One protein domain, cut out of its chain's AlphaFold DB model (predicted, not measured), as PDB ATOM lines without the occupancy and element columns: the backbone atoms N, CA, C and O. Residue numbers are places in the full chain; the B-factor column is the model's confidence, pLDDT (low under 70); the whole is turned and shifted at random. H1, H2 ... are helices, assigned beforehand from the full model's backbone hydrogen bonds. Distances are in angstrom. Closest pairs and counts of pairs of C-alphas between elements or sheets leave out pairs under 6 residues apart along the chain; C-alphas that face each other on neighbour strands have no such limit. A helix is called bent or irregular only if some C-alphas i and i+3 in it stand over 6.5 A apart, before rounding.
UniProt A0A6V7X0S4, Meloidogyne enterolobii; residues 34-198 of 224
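Overview. This is residues 34 to 198 of the 224 residues of a protein of Meloidogyne enterolobii (UniProt A0A6V7X0S4). What shape do the helices make? They form a long rod in which the two longest helices, H3 and H4, run side by side in opposite directions, H1 runs along H3, and H2 carries on nearly in line with H1; short H5 folds back near H2. What is it built of? The printed part has 165 residues with five named helices, H1 to H5 in order, and no named strand: all helix. How spread out is it? It is only just extended, close to loose, with a radius of gyration of the C-alphas of 23.5 A and spans of 84 by 28 by 20 A.

Along the chain. Where do the first helices lie? H1, residues 34 to 57, begins at C-alpha 34 (194.120, 177.182, 134.417) and measures 34.8 A; H2, residues 60 to 77, measures 25.9 A. What follows? H3, residues 90 to 128, measures 57.7 A. H4, residues 135 to 184, measures 71.9 A, has a kink of 32 degrees near residue 171 and is only just irregular, C-alphas 180 and 183 being 6.8 A apart. H5, residues 186 to 196, measures 16.3 A and ends at C-alpha 196 (168.215, 171.257, 165.995).

Arrangement. What does H1 touch? It touches H3, the hub, closest at the C-alphas of Ile 50 and Phe 110, 5.9 A, at a shallow tilt of 24 degrees, opposite ways. How do H2, H3 and H4 stand? They form an up-and-down bundle, each running against the one before. In the hairpin of H3 and H4 the closest C-alphas, Ser 123 and Phe 141, are 5.1 A apart; residues 61 to 65 of H2 touch H3, closest at the C-alphas of Tyr 61 and Gln 99, 6.3 A. Where is H5? It is close to H2 but not clearly touching, the closest C-alphas, Tyr 67 and Gly 188, being 6.7 A apart. Are the backbones complete? Every O i to N i+4 pair is within hydrogen-bond range in H1 and H2, against 32 of 35 in H3, 39 of 46 in H4 and 5 of 7 in H5.

Size, cuts and confidence. How large is it? The two C-alphas farthest apart, Pro 81 and Ser 133, are 84.2 A apart. Is it unbroken? The printed part has no cut, and the link of 12 residues from H2 to H3 is long. Where is confidence low? Residues 130 to 134 and residue 198 have pLDDT under 70.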
ATOM      1  N   PHE A  34     195.562 177.385 134.436       88.50
ATOM      2  CA  PHE A  34     194.120 177.182 134.417       88.50
ATOM      3  C   PHE A  34     193.714 175.876 135.112       88.50
ATOM      4  O   PHE A  34     192.824 175.884 135.961       88.50
ATOM      5  N   ILE A  35     194.403 174.766 134.818       87.94
ATOM      6  CA  ILE A  35     194.147 173.468 135.458       87.94
ATOM      7  C   ILE A  35     194.440 173.532 136.960       87.94
ATOM      8  O   ILE A  35     193.607 173.111 137.760       87.94
ATOM      9  N   LEU A  36     195.591 174.088 137.354       90.19
ATOM     10  CA  LEU A  36     195.962 174.230 138.764       90.19
ATOM     11  C   LEU A  36     194.953 175.105 139.522       90.19
ATOM     12  O   LEU A  36     194.566 174.777 140.643       90.19
ATOM     13  N   GLY A  37     194.485 176.182 138.888       90.50
ATOM     14  CA  GLY A  37     193.449 177.061 139.420       90.50
ATOM     15  C   GLY A  37     192.120 176.339 139.627       90.50
ATOM     16  O   GLY A  37     191.557 176.417 140.716       90.50
ATOM     17  N   ILE A  38     191.641 175.585 138.631       93.19
ATOM     18  CA  ILE A  38     190.402 174.797 138.749       93.19
ATOM     19  C   ILE A  38     190.513 173.756 139.863       93.19
ATOM     20  O   ILE A  38     189.598 173.650 140.676       93.19
ATOM     21  N   LEU A  39     191.618 173.008 139.925       91.62
ATOM     22  CA  LEU A  39     191.828 171.991 140.960       91.62
ATOM     23  C   LEU A  39     191.836 172.612 142.358       91.62
ATOM     24  O   LEU A  39     191.164 172.117 143.258       91.62
ATOM     25  N   THR A  40     192.527 173.740 142.522       93.31
ATOM     26  CA  THR A  40     192.575 174.452 143.805       93.31
ATOM     27  C   THR A  40     191.190 174.960 144.209       93.31
ATOM     28  O   THR A  40     190.781 174.792 145.356       93.31
ATOM     29  N   LEU A  41     190.427 175.538 143.274       94.56
ATOM     30  CA  LEU A  41     189.056 175.984 143.534       94.56
ATOM     31  C   LEU A  41     188.122 174.820 143.888       94.56
ATOM     32  O   LEU A  41     187.281 174.970 144.773       94.56
ATOM     33  N   ALA A  42     188.278 173.667 143.233       93.19
ATOM     34  CA  ALA A  42     187.501 172.468 143.528       93.19
ATOM     35  C   ALA A  42     187.760 171.960 144.954       93.19
ATOM     36  O   ALA A  42     186.803 171.680 145.675       93.19
ATOM     37  N   VAL A  43     189.026 171.919 145.386       93.56
ATOM     38  CA  VAL A  43     189.386 171.562 146.769       93.56
ATOM     39  C   VAL A  43     188.832 172.578 147.761       93.56
ATOM     40  O   VAL A  43     188.204 172.193 148.736       93.56
ATOM     41  N   ILE A  44     188.975 173.883 147.504       94.88
ATOM     42  CA  ILE A  44     188.415 174.915 148.396       94.88
ATOM     43  C   ILE A  44     186.900 174.730 148.553       94.88
ATOM     44  O   ILE A  44     186.373 174.804 149.664       94.88
ATOM     45  N   PHE A  45     186.194 174.479 147.448       94.50
ATOM     46  CA  PHE A  45     184.759 174.221 147.477       94.50
ATOM     47  C   PHE A  45     184.424 172.962 148.292       94.50
ATOM     48  O   PHE A  45     183.551 173.021 149.162       94.50
ATOM     49  N   SER A  46     185.152 171.862 148.071       93.38
ATOM     50  CA  SER A  46     185.044 170.626 148.859       93.38
ATOM     51  C   SER A  46     185.239 170.888 150.355       93.38
ATOM     52  O   SER A  46     184.370 170.555 151.164       93.38
ATOM     53  N   SER A  47     186.298 171.608 150.723       93.38
ATOM     54  CA  SER A  47     186.638 171.894 152.116       93.38
ATOM     55  C   SER A  47     185.552 172.717 152.802       93.38
ATOM     56  O   SER A  47     185.202 172.447 153.952       93.38
ATOM     57  N   ILE A  48     184.955 173.689 152.101       94.44
ATOM     58  CA  ILE A  48     183.819 174.471 152.617       94.44
ATOM     59  C   ILE A  48     182.600 173.570 152.850       94.44
ATOM     60  O   ILE A  48     181.919 173.709 153.873       94.44
ATOM     61  N   CYS A  49     182.308 172.653 151.927       91.75
ATOM     62  CA  CYS A  49     181.216 171.696 152.076       91.75
ATOM     63  C   CYS A  49     181.433 170.789 153.293       91.75
ATOM     64  O   CYS A  49     180.555 170.727 154.157       91.75
ATOM     65  N   ILE A  50     182.602 170.149 153.406       90.62
ATOM     66  CA  ILE A  50     182.936 169.265 154.534       90.62
ATOM     67  C   ILE A  50     182.896 170.045 155.849       90.62
ATOM     68  O   ILE A  50     182.319 169.569 156.822       90.62
ATOM     69  N   PHE A  51     183.412 171.275 155.883       92.06
ATOM     70  CA  PHE A  51     183.368 172.121 157.074       92.06
ATOM     71  C   PHE A  51     181.939 172.436 157.526       92.06
ATOM     72  O   PHE A  51     181.624 172.336 158.712       92.06
ATOM     73  N   LYS A  52     181.044 172.781 156.589       89.50
ATOM     74  CA  LYS A  52     179.626 172.998 156.910       89.50
ATOM     75  C   LYS A  52     178.980 171.739 157.487       89.50
ATOM     76  O   LYS A  52     178.245 171.851 158.468       89.50
ATOM     77  N   TYR A  53     179.273 170.567 156.925       85.12
ATOM     78  CA  TYR A  53     178.814 169.288 157.477       85.12
ATOM     79  C   TYR A  53     179.388 169.032 158.877       85.12
ATOM     80  O   TYR A  53     178.634 168.744 159.804       85.12
ATOM     81  N   ALA A  54     180.692 169.239 159.069       87.00
ATOM     82  CA  ALA A  54     181.374 169.064 160.350       87.00
ATOM     83  C   ALA A  54     180.797 169.962 161.453       87.00
ATOM     84  O   ALA A  54     180.673 169.532 162.599       87.00
ATOM     85  N   LEU A  55     180.437 171.205 161.115       85.81
ATOM     86  CA  LEU A  55     179.802 172.140 162.042       85.81
ATOM     87  C   LEU A  55     178.363 171.752 162.371       85.81
ATOM     88  O   LEU A  55     177.979 171.827 163.537       85.81
ATOM     89  N   ARG A  56     177.580 171.341 161.366       79.75
ATOM     90  CA  ARG A  56     176.189 170.914 161.556       79.75
ATOM     91  C   ARG A  56     176.104 169.715 162.496       79.75
ATOM     92  O   ARG A  56     175.341 169.742 163.457       79.75
ATOM     93  N   ASP A  57     176.942 168.713 162.257       78.06
ATOM     94  CA  ASP A  57     176.889 167.444 162.982       78.06
ATOM     95  C   ASP A  57     177.679 167.486 164.303       78.06
ATOM     96  O   ASP A  57     177.585 166.567 165.119       78.06
ATOM     97  N   LYS A  58     178.422 168.576 164.567       78.06
ATOM     98  CA  LYS A  58     179.249 168.751 165.773       78.06
ATOM     99  C   LYS A  58     178.470 168.483 167.058       78.06
ATOM    100  O   LYS A  58     179.003 167.830 167.957       78.06
ATOM    101  N   PHE A  59     177.246 169.000 167.130       79.62
ATOM    102  CA  PHE A  59     176.423 168.993 168.338       79.62
ATOM    103  C   PHE A  59     175.493 167.782 168.441       79.62
ATOM    104  O   PHE A  59     174.992 167.515 169.526       79.62
ATOM    105  N   VAL A  60     175.280 167.029 167.356       81.56
ATOM    106  CA  VAL A  60     174.311 165.916 167.321       81.56
ATOM    107  C   VAL A  60     174.677 164.831 168.329       81.56
ATOM    108  O   VAL A  60     173.848 164.438 169.141       81.56
ATOM    109  N   TYR A  61     175.935 164.385 168.317       85.06
ATOM    110  CA  TYR A  61     176.413 163.379 169.265       85.06
ATOM    111  C   TYR A  61     176.356 163.871 170.717       85.06
ATOM    112  O   TYR A  61     175.905 163.137 171.591       85.06
ATOM    113  N   ASP A  62     176.798 165.106 170.965       86.69
ATOM    114  CA  ASP A  62     176.895 165.644 172.325       86.69
ATOM    115  C   ASP A  62     175.495 165.796 172.948       86.69
ATOM    116  O   ASP A  62     175.288 165.403 174.093       86.69
ATOM    117  N   GLU A  63     174.511 166.259 172.169       85.00
ATOM    118  CA  GLU A  63     173.118 166.353 172.624       85.00
ATOM    119  C   GLU A  63     172.445 165.003 172.802       85.00
ATOM    120  O   GLU A  63     171.647 164.832 173.722       85.00
ATOM    121  N   LEU A  64     172.753 164.038 171.937       85.75
ATOM    122  CA  LEU A  64     172.223 162.691 172.079       85.75
ATOM    123  C   LEU A  64     172.701 162.063 173.394       85.75
ATOM    124  O   LEU A  64     171.906 161.479 174.122       85.75
ATOM    125  N   VAL A  65     173.984 162.222 173.722       89.94
ATOM    126  CA  VAL A  65     174.554 161.726 174.981       89.94
ATOM    127  C   VAL A  65     173.959 162.454 176.187       89.94
ATOM    128  O   VAL A  65     173.552 161.791 177.139       89.94
ATOM    129  N   ASP A  66     173.854 163.785 176.143       89.88
ATOM    130  CA  ASP A  66     173.246 164.581 177.223       89.88
ATOM    131  C   ASP A  66     171.780 164.187 177.468       89.88
ATOM    132  O   ASP A  66     171.354 164.001 178.611       89.88
ATOM    133  N   TYR A  67     171.009 163.972 176.400       87.19
ATOM    134  CA  TYR A  67     169.634 163.496 176.508       87.19
ATOM    135  C   TYR A  67     169.541 162.119 177.164       87.19
ATOM    136  O   TYR A  67     168.692 161.908 178.031       87.19
ATOM    137  N   LEU A  68     170.401 161.179 176.774       89.00
ATOM    138  CA  LEU A  68     170.398 159.832 177.336       89.00
ATOM    139  C   LEU A  68     170.802 159.825 178.809       89.00
ATOM    140  O   LEU A  68     170.155 159.146 179.601       89.00
ATOM    141  N   ASP A  69     171.801 160.611 179.201       89.75
ATOM    142  CA  ASP A  69     172.231 160.713 180.601       89.75
ATOM    143  C   ASP A  69     171.135 161.336 181.487       89.75
ATOM    144  O   ASP A  69     170.784 160.825 182.562       89.75
ATOM    145  N   LYS A  70     170.466 162.378 180.975       89.69
ATOM    146  CA  LYS A  70     169.246 162.923 181.589       89.69
ATOM    147  C   LYS A  70     168.136 161.876 181.679       89.69
ATOM    148  O   LYS A  70     167.444 161.797 182.686       89.69
ATOM    149  N   THR A  71     167.977 161.036 180.664       87.12
ATOM    150  CA  THR A  71     166.954 159.981 180.651       87.12
ATOM    151  C   THR A  71     167.244 158.896 181.692       87.12
ATOM    152  O   THR A  71     166.346 158.510 182.442       87.12
ATOM    153  N   VAL A  72     168.505 158.465 181.822       88.56
ATOM    154  CA  VAL A  72     168.939 157.523 182.866       88.56
ATOM    155  C   VAL A  72     168.670 158.108 184.253       88.56
ATOM    156  O   VAL A  72     168.071 157.438 185.097       88.56
ATOM    157  N   SER A  73     169.066 159.358 184.502       87.88
ATOM    158  CA  SER A  73     168.854 160.003 185.806       87.88
ATOM    159  C   SER A  73     167.370 160.196 186.140       87.88
ATOM    160  O   SER A  73     166.956 159.862 187.252       87.88
ATOM    161  N   ILE A  74     166.544 160.625 185.179       85.38
ATOM    162  CA  ILE A  74     165.087 160.745 185.354       85.38
ATOM    163  C   ILE A  74     164.462 159.390 185.681       85.38
ATOM    164  O   ILE A  74     163.656 159.310 186.605       85.38
ATOM    165  N   SER A  75     164.859 158.319 184.989       84.12
ATOM    166  CA  SER A  75     164.297 156.982 185.224       84.12
ATOM    167  C   SER A  75     164.583 156.441 186.633       84.12
ATOM    168  O   SER A  75     163.777 155.696 187.186       84.12
ATOM    169  N   LYS A  76     165.708 156.850 187.238       85.75
ATOM    170  CA  LYS A  76     166.084 156.490 188.614       85.75
ATOM    171  C   LYS A  76     165.319 157.302 189.659       85.75
ATOM    172  O   LYS A  76     165.015 156.773 190.724       85.75
ATOM    173  N   ILE A  77     165.029 158.574 189.375       83.31
ATOM    174  CA  ILE A  77     164.335 159.480 190.307       83.31
ATOM    175  C   ILE A  77     162.821 159.259 190.256       83.31
ATOM    176  O   ILE A  77     162.172 159.148 191.292       83.31
ATOM    177  N   ASN A  78     162.256 159.194 189.052       78.50
ATOM    178  CA  ASN A  78     160.830 159.014 188.816       78.50
ATOM    179  C   ASN A  78     160.557 157.588 188.329       78.50
ATOM    180  O   ASN A  78     160.178 157.360 187.179       78.50
ATOM    181  N   PHE A  79     160.817 156.624 189.212       76.06
ATOM    182  CA  PHE A  79     160.679 155.212 188.890       76.06
ATOM    183  C   PHE A  79     159.225 154.866 188.543       76.06
ATOM    184  O   PHE A  79     158.324 154.966 189.379       76.06
ATOM    185  N   ASN A  80     159.005 154.414 187.309       74.56
ATOM    186  CA  ASN A  80     157.722 153.890 186.863       74.56
ATOM    187  C   ASN A  80     157.781 152.354 186.863       74.56
ATOM    188  O   ASN A  80     158.487 151.789 186.027       74.56
ATOM    189  N   PRO A  81     157.012 151.652 187.715       74.00
ATOM    190  CA  PRO A  81     157.051 150.189 187.798       74.00
ATOM    191  C   PRO A  81     156.630 149.475 186.501       74.00
ATOM    192  O   PRO A  81     156.927 148.298 186.336       74.00
ATOM    193  N   THR A  82     155.968 150.171 185.572       74.19
ATOM    194  CA  THR A  82     155.557 149.627 184.264       74.19
ATOM    195  C   THR A  82     156.689 149.644 183.234       74.19
ATOM    196  O   THR A  82     156.703 148.818 182.327       74.19
ATOM    197  N   LEU A  83     157.612 150.603 183.352       71.19
ATOM    198  CA  LEU A  83     158.728 150.796 182.419       71.19
ATOM    199  C   LEU A  83     160.048 150.269 183.000       71.19
ATOM    200  O   LEU A  83     160.882 149.771 182.258       71.19
ATOM    201  N   GLY A  84     160.217 150.312 184.322       80.56
ATOM    202  CA  GLY A  84     161.466 149.955 184.987       80.56
ATOM    203  C   GLY A  84     162.476 151.105 184.998       80.56
ATOM    204  O   GLY A  84     162.121 152.268 184.802       80.56
ATOM    205  N   ILE A  85     163.740 150.779 185.280       83.69
ATOM    206  CA  ILE A  85     164.860 151.726 185.205       83.69
ATOM    207  C   ILE A  85     165.399 151.697 183.777       83.69
ATOM    208  O   ILE A  85     165.610 150.620 183.220       83.69
ATOM    209  N   TYR A  86     165.636 152.872 183.197       83.88
ATOM    210  CA  TYR A  86     166.270 152.965 181.893       83.88
ATOM    211  C   TYR A  86     167.768 152.693 182.031       83.88
ATOM    212  O   TYR A  86     168.484 153.407 182.740       83.88
ATOM    213  N   GLU A  87     168.238 151.678 181.318       85.69
ATOM    214  CA  GLU A  87     169.650 151.343 181.201       85.69
ATOM    215  C   GLU A  87     170.016 151.222 179.724       85.69
ATOM    216  O   GLU A  87     169.294 150.600 178.938       85.69
ATOM    217  N   LEU A  88     171.149 151.819 179.343       85.12
ATOM    218  CA  LEU A  88     171.655 151.695 177.982       85.12
ATOM    219  C   LEU A  88     172.079 150.253 177.728       85.12
ATOM    220  O   LEU A  88     172.922 149.693 178.432       85.12
ATOM    221  N   ARG A  89     171.531 149.669 176.665       87.81
ATOM    222  CA  ARG A  89     171.922 148.335 176.220       87.81
ATOM    223  C   ARG A  89     173.346 148.368 175.651       87.81
ATOM    224  O   ARG A  89     173.757 149.379 175.079       87.81
ATOM    225  N   PRO A  90     174.097 147.253 175.710       88.00
ATOM    226  CA  PRO A  90     175.442 147.190 175.128       88.00
ATOM    227  C   PRO A  90     175.449 147.550 173.632       88.00
ATOM    228  O   PRO A  90     176.332 148.270 173.177       88.00
ATOM    229  N   ASN A  91     174.414 147.149 172.888       87.12
ATOM    230  CA  ASN A  91     174.265 147.495 171.473       87.12
ATOM    231  C   ASN A  91     174.026 149.006 171.256       87.12
ATOM    232  O   ASN A  91     174.469 149.566 170.263       87.12
ATOM    233  N   GLU A  92     173.344 149.689 172.181       86.25
ATOM    234  CA  GLU A  92     173.104 151.141 172.108       86.25
ATOM    235  C   GLU A  92     174.376 151.935 172.416       86.25
ATOM    236  O   GLU A  92     174.652 152.953 171.779       86.25
ATOM    237  N   MET A  93     175.202 151.426 173.334       87.62
ATOM    238  CA  MET A  93     176.541 151.960 173.590       87.62
ATOM    239  C   MET A  93     177.451 151.831 172.363       87.62
ATOM    240  O   MET A  93     178.224 152.746 172.069       87.62
ATOM    241  N   GLU A  94     177.348 150.727 171.620       89.50
ATOM    242  CA  GLU A  94     178.072 150.550 170.358       89.50
ATOM    243  C   GLU A  94     177.628 151.575 169.303       89.50
ATOM    244  O   GLU A  94     178.484 152.228 168.702       89.50
ATOM    245  N   ILE A  95     176.318 151.809 169.159       86.81
ATOM    246  CA  ILE A  95     175.747 152.828 168.257       86.81
ATOM    247  C   ILE A  95     176.270 154.233 168.597       86.81
ATOM    248  O   ILE A  95     176.672 154.988 167.708       86.81
ATOM    249  N   LEU A  96     176.330 154.594 169.882       88.44
ATOM    250  CA  LEU A  96     176.941 155.858 170.315       88.44
ATOM    251  C   LEU A  96     178.437 155.914 169.981       88.44
ATOM    252  O   LEU A  96     178.958 156.963 169.595       88.44
ATOM    253  N   GLY A  97     179.133 154.783 170.091       88.88
ATOM    254  CA  GLY A  97     180.512 154.638 169.640       88.88
ATOM    255  C   GLY A  97     180.671 154.902 168.139       88.88
ATOM    256  O   GLY A  97     181.613 155.587 167.736       88.88
ATOM    257  N   GLU A  98     179.749 154.416 167.309       88.44
ATOM    258  CA  GLU A  98     179.727 154.682 165.866       88.44
ATOM    259  C   GLU A  98     179.462 156.159 165.543       88.44
ATOM    260  O   GLU A  98     180.180 156.736 164.726       88.44
ATOM    261  N   GLN A  99     178.523 156.805 166.239       87.62
ATOM    262  CA  GLN A  99     178.268 158.250 166.117       87.62
ATOM    263  C   GLN A  99     179.514 159.082 166.453       87.62
ATOM    264  O   GLN A  99     179.889 160.005 165.720       87.62
ATOM    265  N   ARG A 100     180.224 158.717 167.527       89.75
ATOM    266  CA  ARG A 100     181.488 159.363 167.905       89.75
ATOM    267  C   ARG A 100     182.572 159.169 166.843       89.75
ATOM    268  O   ARG A 100     183.298 160.116 166.531       89.75
ATOM    269  N   LYS A 101     182.694 157.958 166.285       90.56
ATOM    270  CA  LYS A 101     183.640 157.657 165.199       90.56
ATOM    271  C   LYS A 101     183.333 158.492 163.959       90.56
ATOM    272  O   LYS A 101     184.248 159.111 163.427       90.56
ATOM    273  N   TYR A 102     182.068 158.573 163.550       89.00
ATOM    274  CA  TYR A 102     181.638 159.396 162.420       89.00
ATOM    275  C   TYR A 102     182.001 160.877 162.614       89.00
ATOM    276  O   TYR A 102     182.653 161.464 161.750       89.00
ATOM    277  N   LYS A 103     181.703 161.452 163.791       88.56
ATOM    278  CA  LYS A 103     182.113 162.824 164.150       88.56
ATOM    279  C   LYS A 103     183.622 163.025 163.983       88.56
ATOM    280  O   LYS A 103     184.048 164.005 163.378       88.56
ATOM    281  N   SER A 104     184.438 162.096 164.484       90.50
ATOM    282  CA  SER A 104     185.900 162.172 164.353       90.50
ATOM    283  C   SER A 104     186.377 162.029 162.903       90.50
ATOM    284  O   SER A 104     187.327 162.705 162.504       90.50
ATOM    285  N   LEU A 105     185.739 161.162 162.113       91.50
ATOM    286  CA  LEU A 105     186.087 160.928 160.712       91.50
ATOM    287  C   LEU A 105     185.857 162.175 159.860       91.50
ATOM    288  O   LEU A 105     186.768 162.574 159.143       91.50
ATOM    289  N   ILE A 106     184.699 162.830 159.981       90.62
ATOM    290  CA  ILE A 106     184.387 164.047 159.212       90.62
ATOM    291  C   ILE A 106     185.416 165.158 159.473       90.62
ATOM    292  O   ILE A 106     185.907 165.779 158.532       90.62
ATOM    293  N   TRP A 107     185.805 165.370 160.734       91.38
ATOM    294  CA  TRP A 107     186.862 166.331 161.075       91.38
ATOM    295  C   TRP A 107     188.231 165.925 160.529       91.38
ATOM    296  O   TRP A 107     188.980 166.779 160.066       91.38
ATOM    297  N   THR A 108     188.555 164.633 160.551       92.75
ATOM    298  CA  THR A 108     189.813 164.132 159.981       92.75
ATOM    299  C   THR A 108     189.864 164.398 158.479       92.75
ATOM    300  O   THR A 108     190.847 164.958 158.002       92.75
ATOM    301  N   PHE A 109     188.791 164.085 157.749       92.50
ATOM    302  CA  PHE A 109     188.696 164.360 156.315       92.50
ATOM    303  C   PHE A 109     188.791 165.846 155.991       92.50
ATOM    304  O   PHE A 109     189.472 166.203 155.046       92.50
ATOM    305  N   PHE A 110     188.210 166.726 156.807       93.25
ATOM    306  CA  PHE A 110     188.385 168.168 156.624       93.25
ATOM    307  C   PHE A 110     189.863 168.601 156.659       93.25
ATOM    308  O   PHE A 110     190.299 169.397 155.829       93.25
ATOM    309  N   PHE A 111     190.651 168.076 157.602       93.31
ATOM    310  CA  PHE A 111     192.081 168.396 157.678       93.31
ATOM    311  C   PHE A 111     192.893 167.765 156.543       93.31
ATOM    312  O   PHE A 111     193.840 168.384 156.056       93.31
ATOM    313  N   VAL A 112     192.522 166.558 156.114       93.69
ATOM    314  CA  VAL A 112     193.115 165.882 154.950       93.69
ATOM    315  C   VAL A 112     192.843 166.697 153.678       93.69
ATOM    316  O   VAL A 112     193.799 167.005 152.967       93.69
ATOM    317  N   ASP A 113     191.618 167.172 153.468       92.69
ATOM    318  CA  ASP A 113     191.240 167.969 152.296       92.69
ATOM    319  C   ASP A 113     192.010 169.296 152.265       92.69
ATOM    320  O   ASP A 113     192.632 169.648 151.262       92.69
ATOM    321  N   ILE A 114     192.119 169.987 153.410       92.50
ATOM    322  CA  ILE A 114     192.953 171.197 153.535       92.50
ATOM    323  C   ILE A 114     194.425 170.902 153.240       92.50
ATOM    324  O   ILE A 114     195.107 171.723 152.627       92.50
ATOM    325  N   SER A 115     194.947 169.751 153.665       92.56
ATOM    326  CA  SER A 115     196.350 169.411 153.414       92.56
ATOM    327  C   SER A 115     196.655 169.234 151.923       92.56
ATOM    328  O   SER A 115     197.778 169.512 151.498       92.56
ATOM    329  N   SER A 116     195.658 168.889 151.098       92.56
ATOM    330  CA  SER A 116     195.822 168.840 149.641       92.56
ATOM    331  C   SER A 116     196.142 170.224 149.043       92.56
ATOM    332  O   SER A 116     196.933 170.328 148.098       92.56
ATOM    333  N   LEU A 117     195.666 171.314 149.667       92.50
ATOM    334  CA  LEU A 117     196.012 172.689 149.282       92.50
ATOM    335  C   LEU A 117     197.505 172.988 149.450       92.50
ATOM    336  O   LEU A 117     198.037 173.826 148.725       92.50
ATOM    337  N   ILE A 118     198.206 172.301 150.359       92.75
ATOM    338  CA  ILE A 118     199.656 172.467 150.536       92.75
ATOM    339  C   ILE A 118     200.394 171.971 149.289       92.75
ATOM    340  O   ILE A 118     201.299 172.652 148.805       92.75
ATOM    341  N   PHE A 119     199.981 170.834 148.715       92.31
ATOM    342  CA  PHE A 119     200.577 170.309 147.482       92.31
ATOM    343  C   PHE A 119     200.381 171.271 146.307       92.31
ATOM    344  O   PHE A 119     201.337 171.566 145.586       92.31
ATOM    345  N   PHE A 120     199.171 171.816 146.144       92.38
ATOM    346  CA  PHE A 120     198.897 172.791 145.086       92.38
ATOM    347  C   PHE A 120     199.573 174.142 145.335       92.38
ATOM    348  O   PHE A 120     200.061 174.752 144.387       92.38
ATOM    349  N   GLY A 121     199.697 174.575 146.591       91.44
ATOM    350  CA  GLY A 121     200.430 175.784 146.968       91.44
ATOM    351  C   GLY A 121     201.928 175.685 146.674       91.44
ATOM    352  O   GLY A 121     202.505 176.597 146.085       91.44
ATOM    353  N   VAL A 122     202.557 174.554 147.009       92.19
ATOM    354  CA  VAL A 122     203.969 174.283 146.683       92.19
ATOM    355  C   VAL A 122     204.166 174.173 145.170       92.19
ATOM    356  O   VAL A 122     205.128 174.721 144.629       92.19
ATOM    357  N   SER A 123     203.235 173.526 144.464       90.88
ATOM    358  CA  SER A 123     203.249 173.480 143.002       90.88
ATOM    359  C   SER A 123     203.152 174.885 142.387       90.88
ATOM    360  O   SER A 123     203.983 175.255 141.557       90.88
ATOM    361  N   ALA A 124     202.225 175.722 142.861       89.81
ATOM    362  CA  ALA A 124     202.099 177.113 142.429       89.81
ATOM    363  C   ALA A 124     203.380 177.917 142.708       89.81
ATOM    364  O   ALA A 124     203.833 178.673 141.850       89.81
ATOM    365  N   PHE A 125     204.015 177.721 143.867       90.19
ATOM    366  CA  PHE A 125     205.288 178.364 144.194       90.19
ATOM    367  C   PHE A 125     206.394 178.007 143.189       90.19
ATOM    368  O   PHE A 125     207.086 178.898 142.688       90.19
ATOM    369  N   PHE A 126     206.543 176.725 142.839       87.50
ATOM    370  CA  PHE A 126     207.497 176.314 141.803       87.50
ATOM    371  C   PHE A 126     207.125 176.856 140.425       87.50
ATOM    372  O   PHE A 126     208.018 177.202 139.652       87.50
ATOM    373  N   PHE A 127     205.830 176.984 140.138       83.81
ATOM    374  CA  PHE A 127     205.358 177.548 138.883       83.81
ATOM    375  C   PHE A 127     205.731 179.033 138.734       83.81
ATOM    376  O   PHE A 127     206.253 179.422 137.691       83.81
ATOM    377  N   PHE A 128     205.507 179.847 139.774       83.06
ATOM    378  CA  PHE A 128     205.804 181.288 139.781       83.06
ATOM    379  C   PHE A 128     207.276 181.624 140.055       83.06
ATOM    380  O   PHE A 128     207.690 182.777 139.921       83.06
ATOM    381  N   SER A 129     208.089 180.635 140.423       83.25
ATOM    382  CA  SER A 129     209.526 180.827 140.593       83.25
ATOM    383  C   SER A 129     210.181 181.188 139.251       83.25
ATOM    384  O   SER A 129     210.084 180.456 138.269       83.25
ATOM    385  N   VAL A 130     210.903 182.315 139.229       60.53
ATOM    386  CA  VAL A 130     211.417 183.047 138.043       60.53
ATOM    387  C   VAL A 130     212.361 182.229 137.124       60.53
ATOM    388  O   VAL A 130     212.767 182.695 136.064       60.53
ATOM    389  N   GLN A 131     212.710 180.985 137.471       59.81
ATOM    390  CA  GLN A 131     213.666 180.137 136.739       59.81
ATOM    391  C   GLN A 131     213.053 178.849 136.157       59.81
ATOM    392  O   GLN A 131     213.709 177.808 136.126       59.81
ATOM    393  N   GLN A 132     211.829 178.915 135.626       58.16
ATOM    394  CA  GLN A 132     211.192 177.810 134.882       58.16
ATOM    395  C   GLN A 132     212.036 177.249 133.718       58.16
ATOM    396  O   GLN A 132     211.855 176.100 133.315       58.16
ATOM    397  N   SER A 133     212.999 178.021 133.202       55.75
ATOM    398  CA  SER A 133     213.917 177.581 132.144       55.75
ATOM    399  C   SER A 133     214.935 176.523 132.597       55.75
ATOM    400  O   SER A 133     215.538 175.863 131.750       55.75
ATOM    401  N   LYS A 134     215.118 176.309 133.910       62.50
ATOM    402  CA  LYS A 134     215.959 175.233 134.458       62.50
ATOM    403  C   LYS A 134     215.114 173.980 134.690       62.50
ATOM    404  O   LYS A 134     214.176 173.988 135.486       62.50
ATOM    405  N   GLY A 135     215.490 172.874 134.044       72.38
ATOM    406  CA  GLY A 135     214.700 171.634 134.015       72.38
ATOM    407  C   GLY A 135     214.309 171.055 135.383       72.38
ATOM    408  O   GLY A 135     213.259 170.430 135.489       72.38
ATOM    409  N   ILE A 136     215.092 171.304 136.439       82.62
ATOM    410  CA  ILE A 136     214.829 170.775 137.789       82.62
ATOM    411  C   ILE A 136     213.560 171.382 138.404       82.62
ATOM    412  O   ILE A 136     212.724 170.644 138.913       82.62
ATOM    413  N   ILE A 137     213.373 172.707 138.329       82.75
ATOM    414  CA  ILE A 137     212.200 173.382 138.922       82.75
ATOM    415  C   ILE A 137     210.925 172.952 138.190       82.75
ATOM    416  O   ILE A 137     209.912 172.645 138.817       82.75
ATOM    417  N   ARG A 138     211.007 172.835 136.860       81.31
ATOM    418  CA  ARG A 138     209.914 172.318 136.033       81.31
ATOM    419  C   ARG A 138     209.571 170.865 136.372       81.31
ATOM    420  O   ARG A 138     208.395 170.518 136.411       81.31
ATOM    421  N   ALA A 139     210.569 170.020 136.629       85.38
ATOM    422  CA  ALA A 139     210.340 168.641 137.056       85.38
ATOM    423  C   ALA A 139     209.659 168.580 138.434       85.38
ATOM    424  O   ALA A 139     208.678 167.856 138.591       85.38
ATOM    425  N   LEU A 140     210.116 169.386 139.401       88.25
ATOM    426  CA  LEU A 140     209.507 169.473 140.732       88.25
ATOM    427  C   LEU A 140     208.039 169.913 140.663       88.25
ATOM    428  O   LEU A 140     207.197 169.285 141.299       88.25
ATOM    429  N   PHE A 141     207.706 170.912 139.840       88.38
ATOM    430  CA  PHE A 141     206.317 171.325 139.600       88.38
ATOM    431  C   PHE A 141     205.412 170.147 139.195       88.38
ATOM    432  O   PHE A 141     204.349 169.944 139.785       88.38
ATOM    433  N   TRP A 142     205.835 169.342 138.213       87.50
ATOM    434  CA  TRP A 142     205.046 168.197 137.748       87.50
ATOM    435  C   TRP A 142     204.937 167.103 138.802       87.50
ATOM    436  O   TRP A 142     203.857 166.551 138.987       87.50
ATOM    437  N   ILE A 143     206.026 166.828 139.524       91.06
ATOM    438  CA  ILE A 143     206.044 165.848 140.612       91.06
ATOM    439  C   ILE A 143     205.006 166.232 141.673       91.06
ATOM    440  O   ILE A 143     204.102 165.445 141.949       91.06
ATOM    441  N   PHE A 144     205.068 167.454 142.211       92.06
ATOM    442  CA  PHE A 144     204.119 167.913 143.230       92.06
ATOM    443  C   PHE A 144     202.680 167.986 142.711       92.06
ATOM    444  O   PHE A 144     201.759 167.635 143.444       92.06
ATOM    445  N   SER A 145     202.471 168.370 141.449       89.12
ATOM    446  CA  SER A 145     201.130 168.405 140.850       89.12
ATOM    447  C   SER A 145     200.517 167.012 140.702       89.12
ATOM    448  O   SER A 145     199.346 166.821 141.024       89.12
ATOM    449  N   ILE A 146     201.299 166.026 140.246       91.62
ATOM    450  CA  ILE A 146     200.840 164.638 140.106       91.62
ATOM    451  C   ILE A 146     200.556 164.042 141.483       91.62
ATOM    452  O   ILE A 146     199.507 163.430 141.670       91.62
ATOM    453  N   PHE A 147     201.445 164.254 142.458       94.00
ATOM    454  CA  PHE A 147     201.209 163.804 143.827       94.00
ATOM    455  C   PHE A 147     199.966 164.453 144.437       94.00
ATOM    456  O   PHE A 147     199.154 163.734 145.006       94.00
ATOM    457  N   GLY A 148     199.763 165.762 144.261       93.25
ATOM    458  CA  GLY A 148     198.556 166.453 144.726       93.25
ATOM    459  C   GLY A 148     197.280 165.905 144.083       93.25
ATOM    460  O   GLY A 148     196.299 165.648 144.775       93.25
ATOM    461  N   PHE A 149     197.300 165.638 142.776       92.44
ATOM    462  CA  PHE A 149     196.161 165.039 142.081       92.44
ATOM    463  C   PHE A 149     195.861 163.608 142.559       92.44
ATOM    464  O   PHE A 149     194.713 163.286 142.861       92.44
ATOM    465  N   LEU A 150     196.885 162.757 142.675       95.06
ATOM    466  CA  LEU A 150     196.733 161.394 143.196       95.06
ATOM    467  C   LEU A 150     196.247 161.394 144.646       95.06
ATOM    468  O   LEU A 150     195.404 160.576 145.001       95.06
ATOM    469  N   TYR A 151     196.741 162.329 145.458       94.44
ATOM    470  CA  TYR A 151     196.292 162.527 146.830       94.44
ATOM    471  C   TYR A 151     194.786 162.795 146.880       94.44
ATOM    472  O   TYR A 151     194.072 162.080 147.578       94.44
ATOM    473  N   CYS A 152     194.288 163.724 146.056       93.38
ATOM    474  CA  CYS A 152     192.858 164.034 145.969       93.38
ATOM    475  C   CYS A 152     192.020 162.824 145.515       93.38
ATOM    476  O   CYS A 152     190.927 162.594 146.029       93.38
ATOM    477  N   LEU A 153     192.514 162.027 144.557       93.94
ATOM    478  CA  LEU A 153     191.804 160.825 144.100       93.94
ATOM    479  C   LEU A 153     191.698 159.760 145.196       93.94
ATOM    480  O   LEU A 153     190.637 159.160 145.375       93.94
ATOM    481  N   ILE A 154     192.795 159.522 145.919       94.75
ATOM    482  CA  ILE A 154     192.822 158.569 147.032       94.75
ATOM    483  C   ILE A 154     191.897 159.056 148.145       94.75
ATOM    484  O   ILE A 154     191.085 158.276 148.639       94.75
ATOM    485  N   GLU A 155     191.979 160.335 148.499       92.81
ATOM    486  CA  GLU A 155     191.114 160.955 149.495       92.81
ATOM    487  C   GLU A 155     189.633 160.775 149.151       92.81
ATOM    488  O   GLU A 155     188.881 160.257 149.975       92.81
ATOM    489  N   LEU A 156     189.224 161.114 147.925       91.19
ATOM    490  CA  LEU A 156     187.838 160.975 147.477       91.19
ATOM    491  C   LEU A 156     187.357 159.515 147.548       91.19
ATOM    492  O   LEU A 156     186.226 159.239 147.967       91.19
ATOM    493  N   GLY A 157     188.218 158.570 147.161       92.75
ATOM    494  CA  GLY A 157     187.930 157.139 147.242       92.75
ATOM    495  C   GLY A 157     187.744 156.663 148.684       92.75
ATOM    496  O   GLY A 157     186.735 156.034 149.009       92.75
ATOM    497  N   VAL A 158     188.684 157.008 149.567       92.94
ATOM    498  CA  VAL A 158     188.641 156.645 150.993       92.94
ATOM    499  C   VAL A 158     187.450 157.306 151.690       92.94
ATOM    500  O   VAL A 158     186.757 156.639 152.458       92.94
ATOM    501  N   PHE A 159     187.154 158.569 151.379       89.69
ATOM    502  CA  PHE A 159     185.985 159.289 151.885       89.69
ATOM    503  C   PHE A 159     184.689 158.566 151.533       89.69
ATOM    504  O   PHE A 159     183.875 158.278 152.410       89.69
ATOM    505  N   THR A 160     184.526 158.195 150.262       88.62
ATOM    506  CA  THR A 160     183.320 157.512 149.783       88.62
ATOM    507  C   THR A 160     183.127 156.168 150.486       88.62
ATOM    508  O   THR A 160     182.036 155.880 150.975       88.62
ATOM    509  N   ILE A 161     184.189 155.363 150.592       90.38
ATOM    510  CA  ILE A 161     184.128 154.031 151.211       90.38
ATOM    511  C   ILE A 161     183.839 154.124 152.712       90.38
ATOM    512  O   ILE A 161     183.029 153.353 153.225       90.38
ATOM    513  N   LEU A 162     184.488 155.052 153.421       89.69
ATOM    514  CA  LEU A 162     184.350 155.150 154.872       89.69
ATOM    515  C   LEU A 162     183.047 155.824 155.299       89.69
ATOM    516  O   LEU A 162     182.475 155.393 156.291       89.69
ATOM    517  N   ILE A 163     182.552 156.834 154.576       85.56
ATOM    518  CA  ILE A 163     181.352 157.596 154.966       85.56
ATOM    519  C   ILE A 163     180.047 156.956 154.468       85.56
ATOM    520  O   ILE A 163     179.035 157.021 155.167       85.56
ATOM    521  N   SER A 164     180.050 156.287 153.309       83.00
ATOM    522  CA  SER A 164     178.854 155.628 152.755       83.00
ATOM    523  C   SER A 164     178.097 154.709 153.737       83.00
ATOM    524  O   SER A 164     176.876 154.855 153.846       83.00
ATOM    525  N   PRO A 165     178.744 153.805 154.506       84.12
ATOM    526  CA  PRO A 165     178.012 152.941 155.436       84.12
ATOM    527  C   PRO A 165     177.352 153.724 156.581       84.12
ATOM    528  O   PRO A 165     176.297 153.326 157.076       84.12
ATOM    529  N   PHE A 166     177.938 154.850 156.987       83.62
ATOM    530  CA  PHE A 166     177.424 155.681 158.071       83.62
ATOM    531  C   PHE A 166     176.154 156.441 157.675       83.62
ATOM    532  O   PHE A 166     175.258 156.576 158.506       83.62
ATOM    533  N   SER A 167     176.016 156.860 156.410       75.75
ATOM    534  CA  SER A 167     174.869 157.674 155.971       75.75
ATOM    535  C   SER A 167     173.523 156.950 156.088       75.75
ATOM    536  O   SER A 167     172.485 157.594 156.209       75.75
ATOM    537  N   THR A 168     173.528 155.616 156.034       75.62
ATOM    538  CA  THR A 168     172.313 154.790 156.101       75.62
ATOM    539  C   THR A 168     172.120 154.144 157.468       75.62
ATOM    540  O   THR A 168     170.988 154.003 157.926       75.62
ATOM    541  N   ARG A 169     173.209 153.768 158.150       80.75
ATOM    542  CA  ARG A 169     173.135 153.087 159.450       80.75
ATOM    543  C   ARG A 169     172.858 154.038 160.605       80.75
ATOM    544  O   ARG A 169     171.996 153.733 161.427       80.75
ATOM    545  N   LEU A 170     173.540 155.184 160.656       82.06
ATOM    546  CA  LEU A 170     173.459 156.105 161.794       82.06
ATOM    547  C   LEU A 170     172.044 156.652 162.024       82.06
ATOM    548  O   LEU A 170     171.610 156.616 163.172       82.06
ATOM    549  N   PRO A 171     171.286 157.103 161.001       80.38
ATOM    550  CA  PRO A 171     169.931 157.606 161.230       80.38
ATOM    551  C   PRO A 171     169.001 156.534 161.807       80.38
ATOM    552  O   PRO A 171     168.324 156.775 162.802       80.38
ATOM    553  N   ASN A 172     169.025 155.326 161.237       80.31
ATOM    554  CA  ASN A 172     168.175 154.215 161.674       80.31
ATOM    555  C   ASN A 172     168.523 153.751 163.092       80.31
ATOM    556  O   ASN A 172     167.637 153.494 163.904       80.31
ATOM    557  N   ALA A 173     169.818 153.677 163.403       83.00
ATOM    558  CA  ALA A 173     170.300 153.305 164.725       83.00
ATOM    559  C   ALA A 173     169.945 154.364 165.782       83.00
ATOM    560  O   ALA A 173     169.511 154.015 166.878       83.00
ATOM    561  N   THR A 174     170.056 155.652 165.440       82.62
ATOM    562  CA  THR A 174     169.632 156.757 166.312       82.62
ATOM    563  C   THR A 174     168.128 156.739 166.553       82.62
ATOM    564  O   THR A 174     167.711 156.928 167.690       82.62
ATOM    565  N   ILE A 175     167.310 156.462 165.532       82.06
ATOM    566  CA  ILE A 175     165.853 156.325 165.696       82.06
ATOM    567  C   ILE A 175     165.526 155.190 166.667       82.06
ATOM    568  O   ILE A 175     164.769 155.408 167.607       82.06
ATOM    569  N   ALA A 176     166.124 154.009 166.491       82.19
ATOM    570  CA  ALA A 176     165.893 152.867 167.379       82.19
ATOM    571  C   ALA A 176     166.318 153.149 168.832       82.19
ATOM    572  O   ALA A 176     165.675 152.692 169.777       82.19
ATOM    573  N   LEU A 177     167.395 153.916 169.010       84.75
ATOM    574  CA  LEU A 177     167.882 154.340 170.318       84.75
ATOM    575  C   LEU A 177     166.952 155.384 170.966       84.75
ATOM    576  O   LEU A 177     166.649 155.272 172.153       84.75
ATOM    577  N   LEU A 178     166.450 156.357 170.197       83.69
ATOM    578  CA  LEU A 178     165.463 157.327 170.683       83.69
ATOM    579  C   LEU A 178     164.131 156.657 171.033       83.69
ATOM    580  O   LEU A 178     163.555 156.983 172.064       83.69
ATOM    581  N   ASP A 179     163.662 155.709 170.225       83.69
ATOM    582  CA  ASP A 179     162.405 154.984 170.454       83.69
ATOM    583  C   ASP A 179     162.402 154.264 171.815       83.69
ATOM    584  O   ASP A 179     161.401 154.264 172.531       83.69
ATOM    585  N   HIS A 180     163.562 153.741 172.233       85.12
ATOM    586  CA  HIS A 180     163.739 153.144 173.557       85.12
ATOM    587  C   HIS A 180     163.815 154.187 174.690       85.12
ATOM    588  O   HIS A 180     163.296 153.943 175.778       85.12
ATOM    589  N   ALA A 181     164.444 155.343 174.462       83.88
ATOM    590  CA  ALA A 181     164.660 156.369 175.489       83.88
ATOM    591  C   ALA A 181     163.429 157.266 175.745       83.88
ATOM    592  O   ALA A 181     163.154 157.644 176.887       83.88
ATOM    593  N   ILE A 182     162.653 157.579 174.703       83.25
ATOM    594  CA  ILE A 182     161.526 158.528 174.749       83.25
ATOM    595  C   ILE A 182     160.485 158.223 175.837       83.25
ATOM    596  O   ILE A 182     160.079 159.166 176.518       83.25
ATOM    597  N   PRO A 183     160.049 156.966 176.068       80.81
ATOM    598  CA  PRO A 183     159.068 156.661 177.112       80.81
ATOM    599  C   PRO A 183     159.491 157.098 178.522       80.81
ATOM    600  O   PRO A 183     158.631 157.365 179.361       80.81
ATOM    601  N   TYR A 184     160.796 157.199 178.778       80.94
ATOM    602  CA  TYR A 184     161.357 157.590 180.071       80.94
ATOM    603  C   TYR A 184     161.574 159.105 180.192       80.94
ATOM    604  O   TYR A 184     161.570 159.635 181.303       80.94
ATOM    605  N   ASN A 185     161.744 159.815 179.072       81.88
ATOM    606  CA  ASN A 185     161.949 161.264 179.049       81.88
ATOM    607  C   ASN A 185     161.319 161.931 177.806       81.88
ATOM    608  O   ASN A 185     162.032 162.419 176.919       81.88
ATOM    609  N   PRO A 186     159.981 162.007 177.735       77.38
ATOM    610  CA  PRO A 186     159.301 162.620 176.594       77.38
ATOM    611  C   PRO A 186     159.481 164.143 176.548       77.38
ATOM    612  O   PRO A 186     159.512 164.731 175.472       77.38
ATOM    613  N   GLY A 187     159.648 164.793 177.706       78.00
ATOM    614  CA  GLY A 187     159.850 166.243 177.792       78.00
ATOM    615  C   GLY A 187     161.200 166.708 177.239       78.00
ATOM    616  O   GLY A 187     161.305 167.825 176.737       78.00
ATOM    617  N   GLY A 188     162.226 165.852 177.283       80.00
ATOM    618  CA  GLY A 188     163.532 166.158 176.699       80.00
ATOM    619  C   GLY A 188     163.537 166.161 175.166       80.00
ATOM    620  O   GLY A 188     164.383 166.829 174.577       80.00
ATOM    621  N   LEU A 189     162.573 165.502 174.510       76.50
ATOM    622  CA  LEU A 189     162.497 165.458 173.045       76.50
ATOM    623  C   LEU A 189     162.268 166.855 172.447       76.50
ATOM    624  O   LEU A 189     162.981 167.259 171.533       76.50
ATOM    625  N   ALA A 190     161.360 167.637 173.039       76.56
ATOM    626  CA  ALA A 190     161.077 169.008 172.609       76.56
ATOM    627  C   ALA A 190     162.299 169.944 172.744       76.56
ATOM    628  O   ALA A 190     162.446 170.901 171.980       76.56
ATOM    629  N   GLN A 191     163.203 169.671 173.694       78.38
ATOM    630  CA  GLN A 191     164.450 170.432 173.838       78.38
ATOM    631  C   GLN A 191     165.424 170.134 172.692       78.38
ATOM    632  O   GLN A 191     166.035 171.057 172.153       78.38
ATOM    633  N   ILE A 192     165.530 168.864 172.288       75.94
ATOM    634  CA  ILE A 192     166.341 168.449 171.135       75.94
ATOM    635  C   ILE A 192     165.782 169.074 169.853       75.94
ATOM    636  O   ILE A 192     166.528 169.690 169.095       75.94
ATOM    637  N   GLU A 193     164.469 168.993 169.639       79.25
ATOM    638  CA  GLU A 193     163.792 169.589 168.477       79.25
ATOM    639  C   GLU A 193     164.028 171.092 168.367       79.25
ATOM    640  O   GLU A 193     164.422 171.592 167.312       79.25
ATOM    641  N   SER A 194     163.871 171.815 169.481       77.94
ATOM    642  CA  SER A 194     164.142 173.251 169.532       77.94
ATOM    643  C   SER A 194     165.596 173.579 169.197       77.94
ATOM    644  O   SER A 194     165.851 174.617 168.586       77.94
ATOM    645  N   ARG A 195     166.557 172.741 169.604       74.75
ATOM    646  CA  ARG A 195     167.981 173.018 169.391       74.75
ATOM    647  C   ARG A 195     168.437 172.700 167.972       74.75
ATOM    648  O   ARG A 195     169.253 173.434 167.419       74.75
ATOM    649  N   PHE A 196     167.911 171.634 167.378       74.06
ATOM    650  CA  PHE A 196     168.215 171.257 165.995       74.06
ATOM    651  C   PHE A 196     167.276 171.905 164.971       74.06
ATOM    652  O   PHE A 196     167.493 171.744 163.769       74.06
ATOM    653  N   ASN A 197     166.278 172.667 165.435       73.56
ATOM    654  CA  ASN A 197     165.216 173.260 164.624       73.56
ATOM    655  C   ASN A 197     164.594 172.221 163.673       73.56
ATOM    656  O   ASN A 197     164.434 172.457 162.473       73.56
ATOM    657  N   CYS A 198     164.326 171.034 164.216       69.44
ATOM    658  CA  CYS A 198     163.767 169.894 163.504       69.44
ATOM    659  C   CYS A 198     162.568 169.334 164.270       69.44
ATOM    660  O   CYS A 198     162.397 169.609 165.453       69.44
TER     661      CYS A 198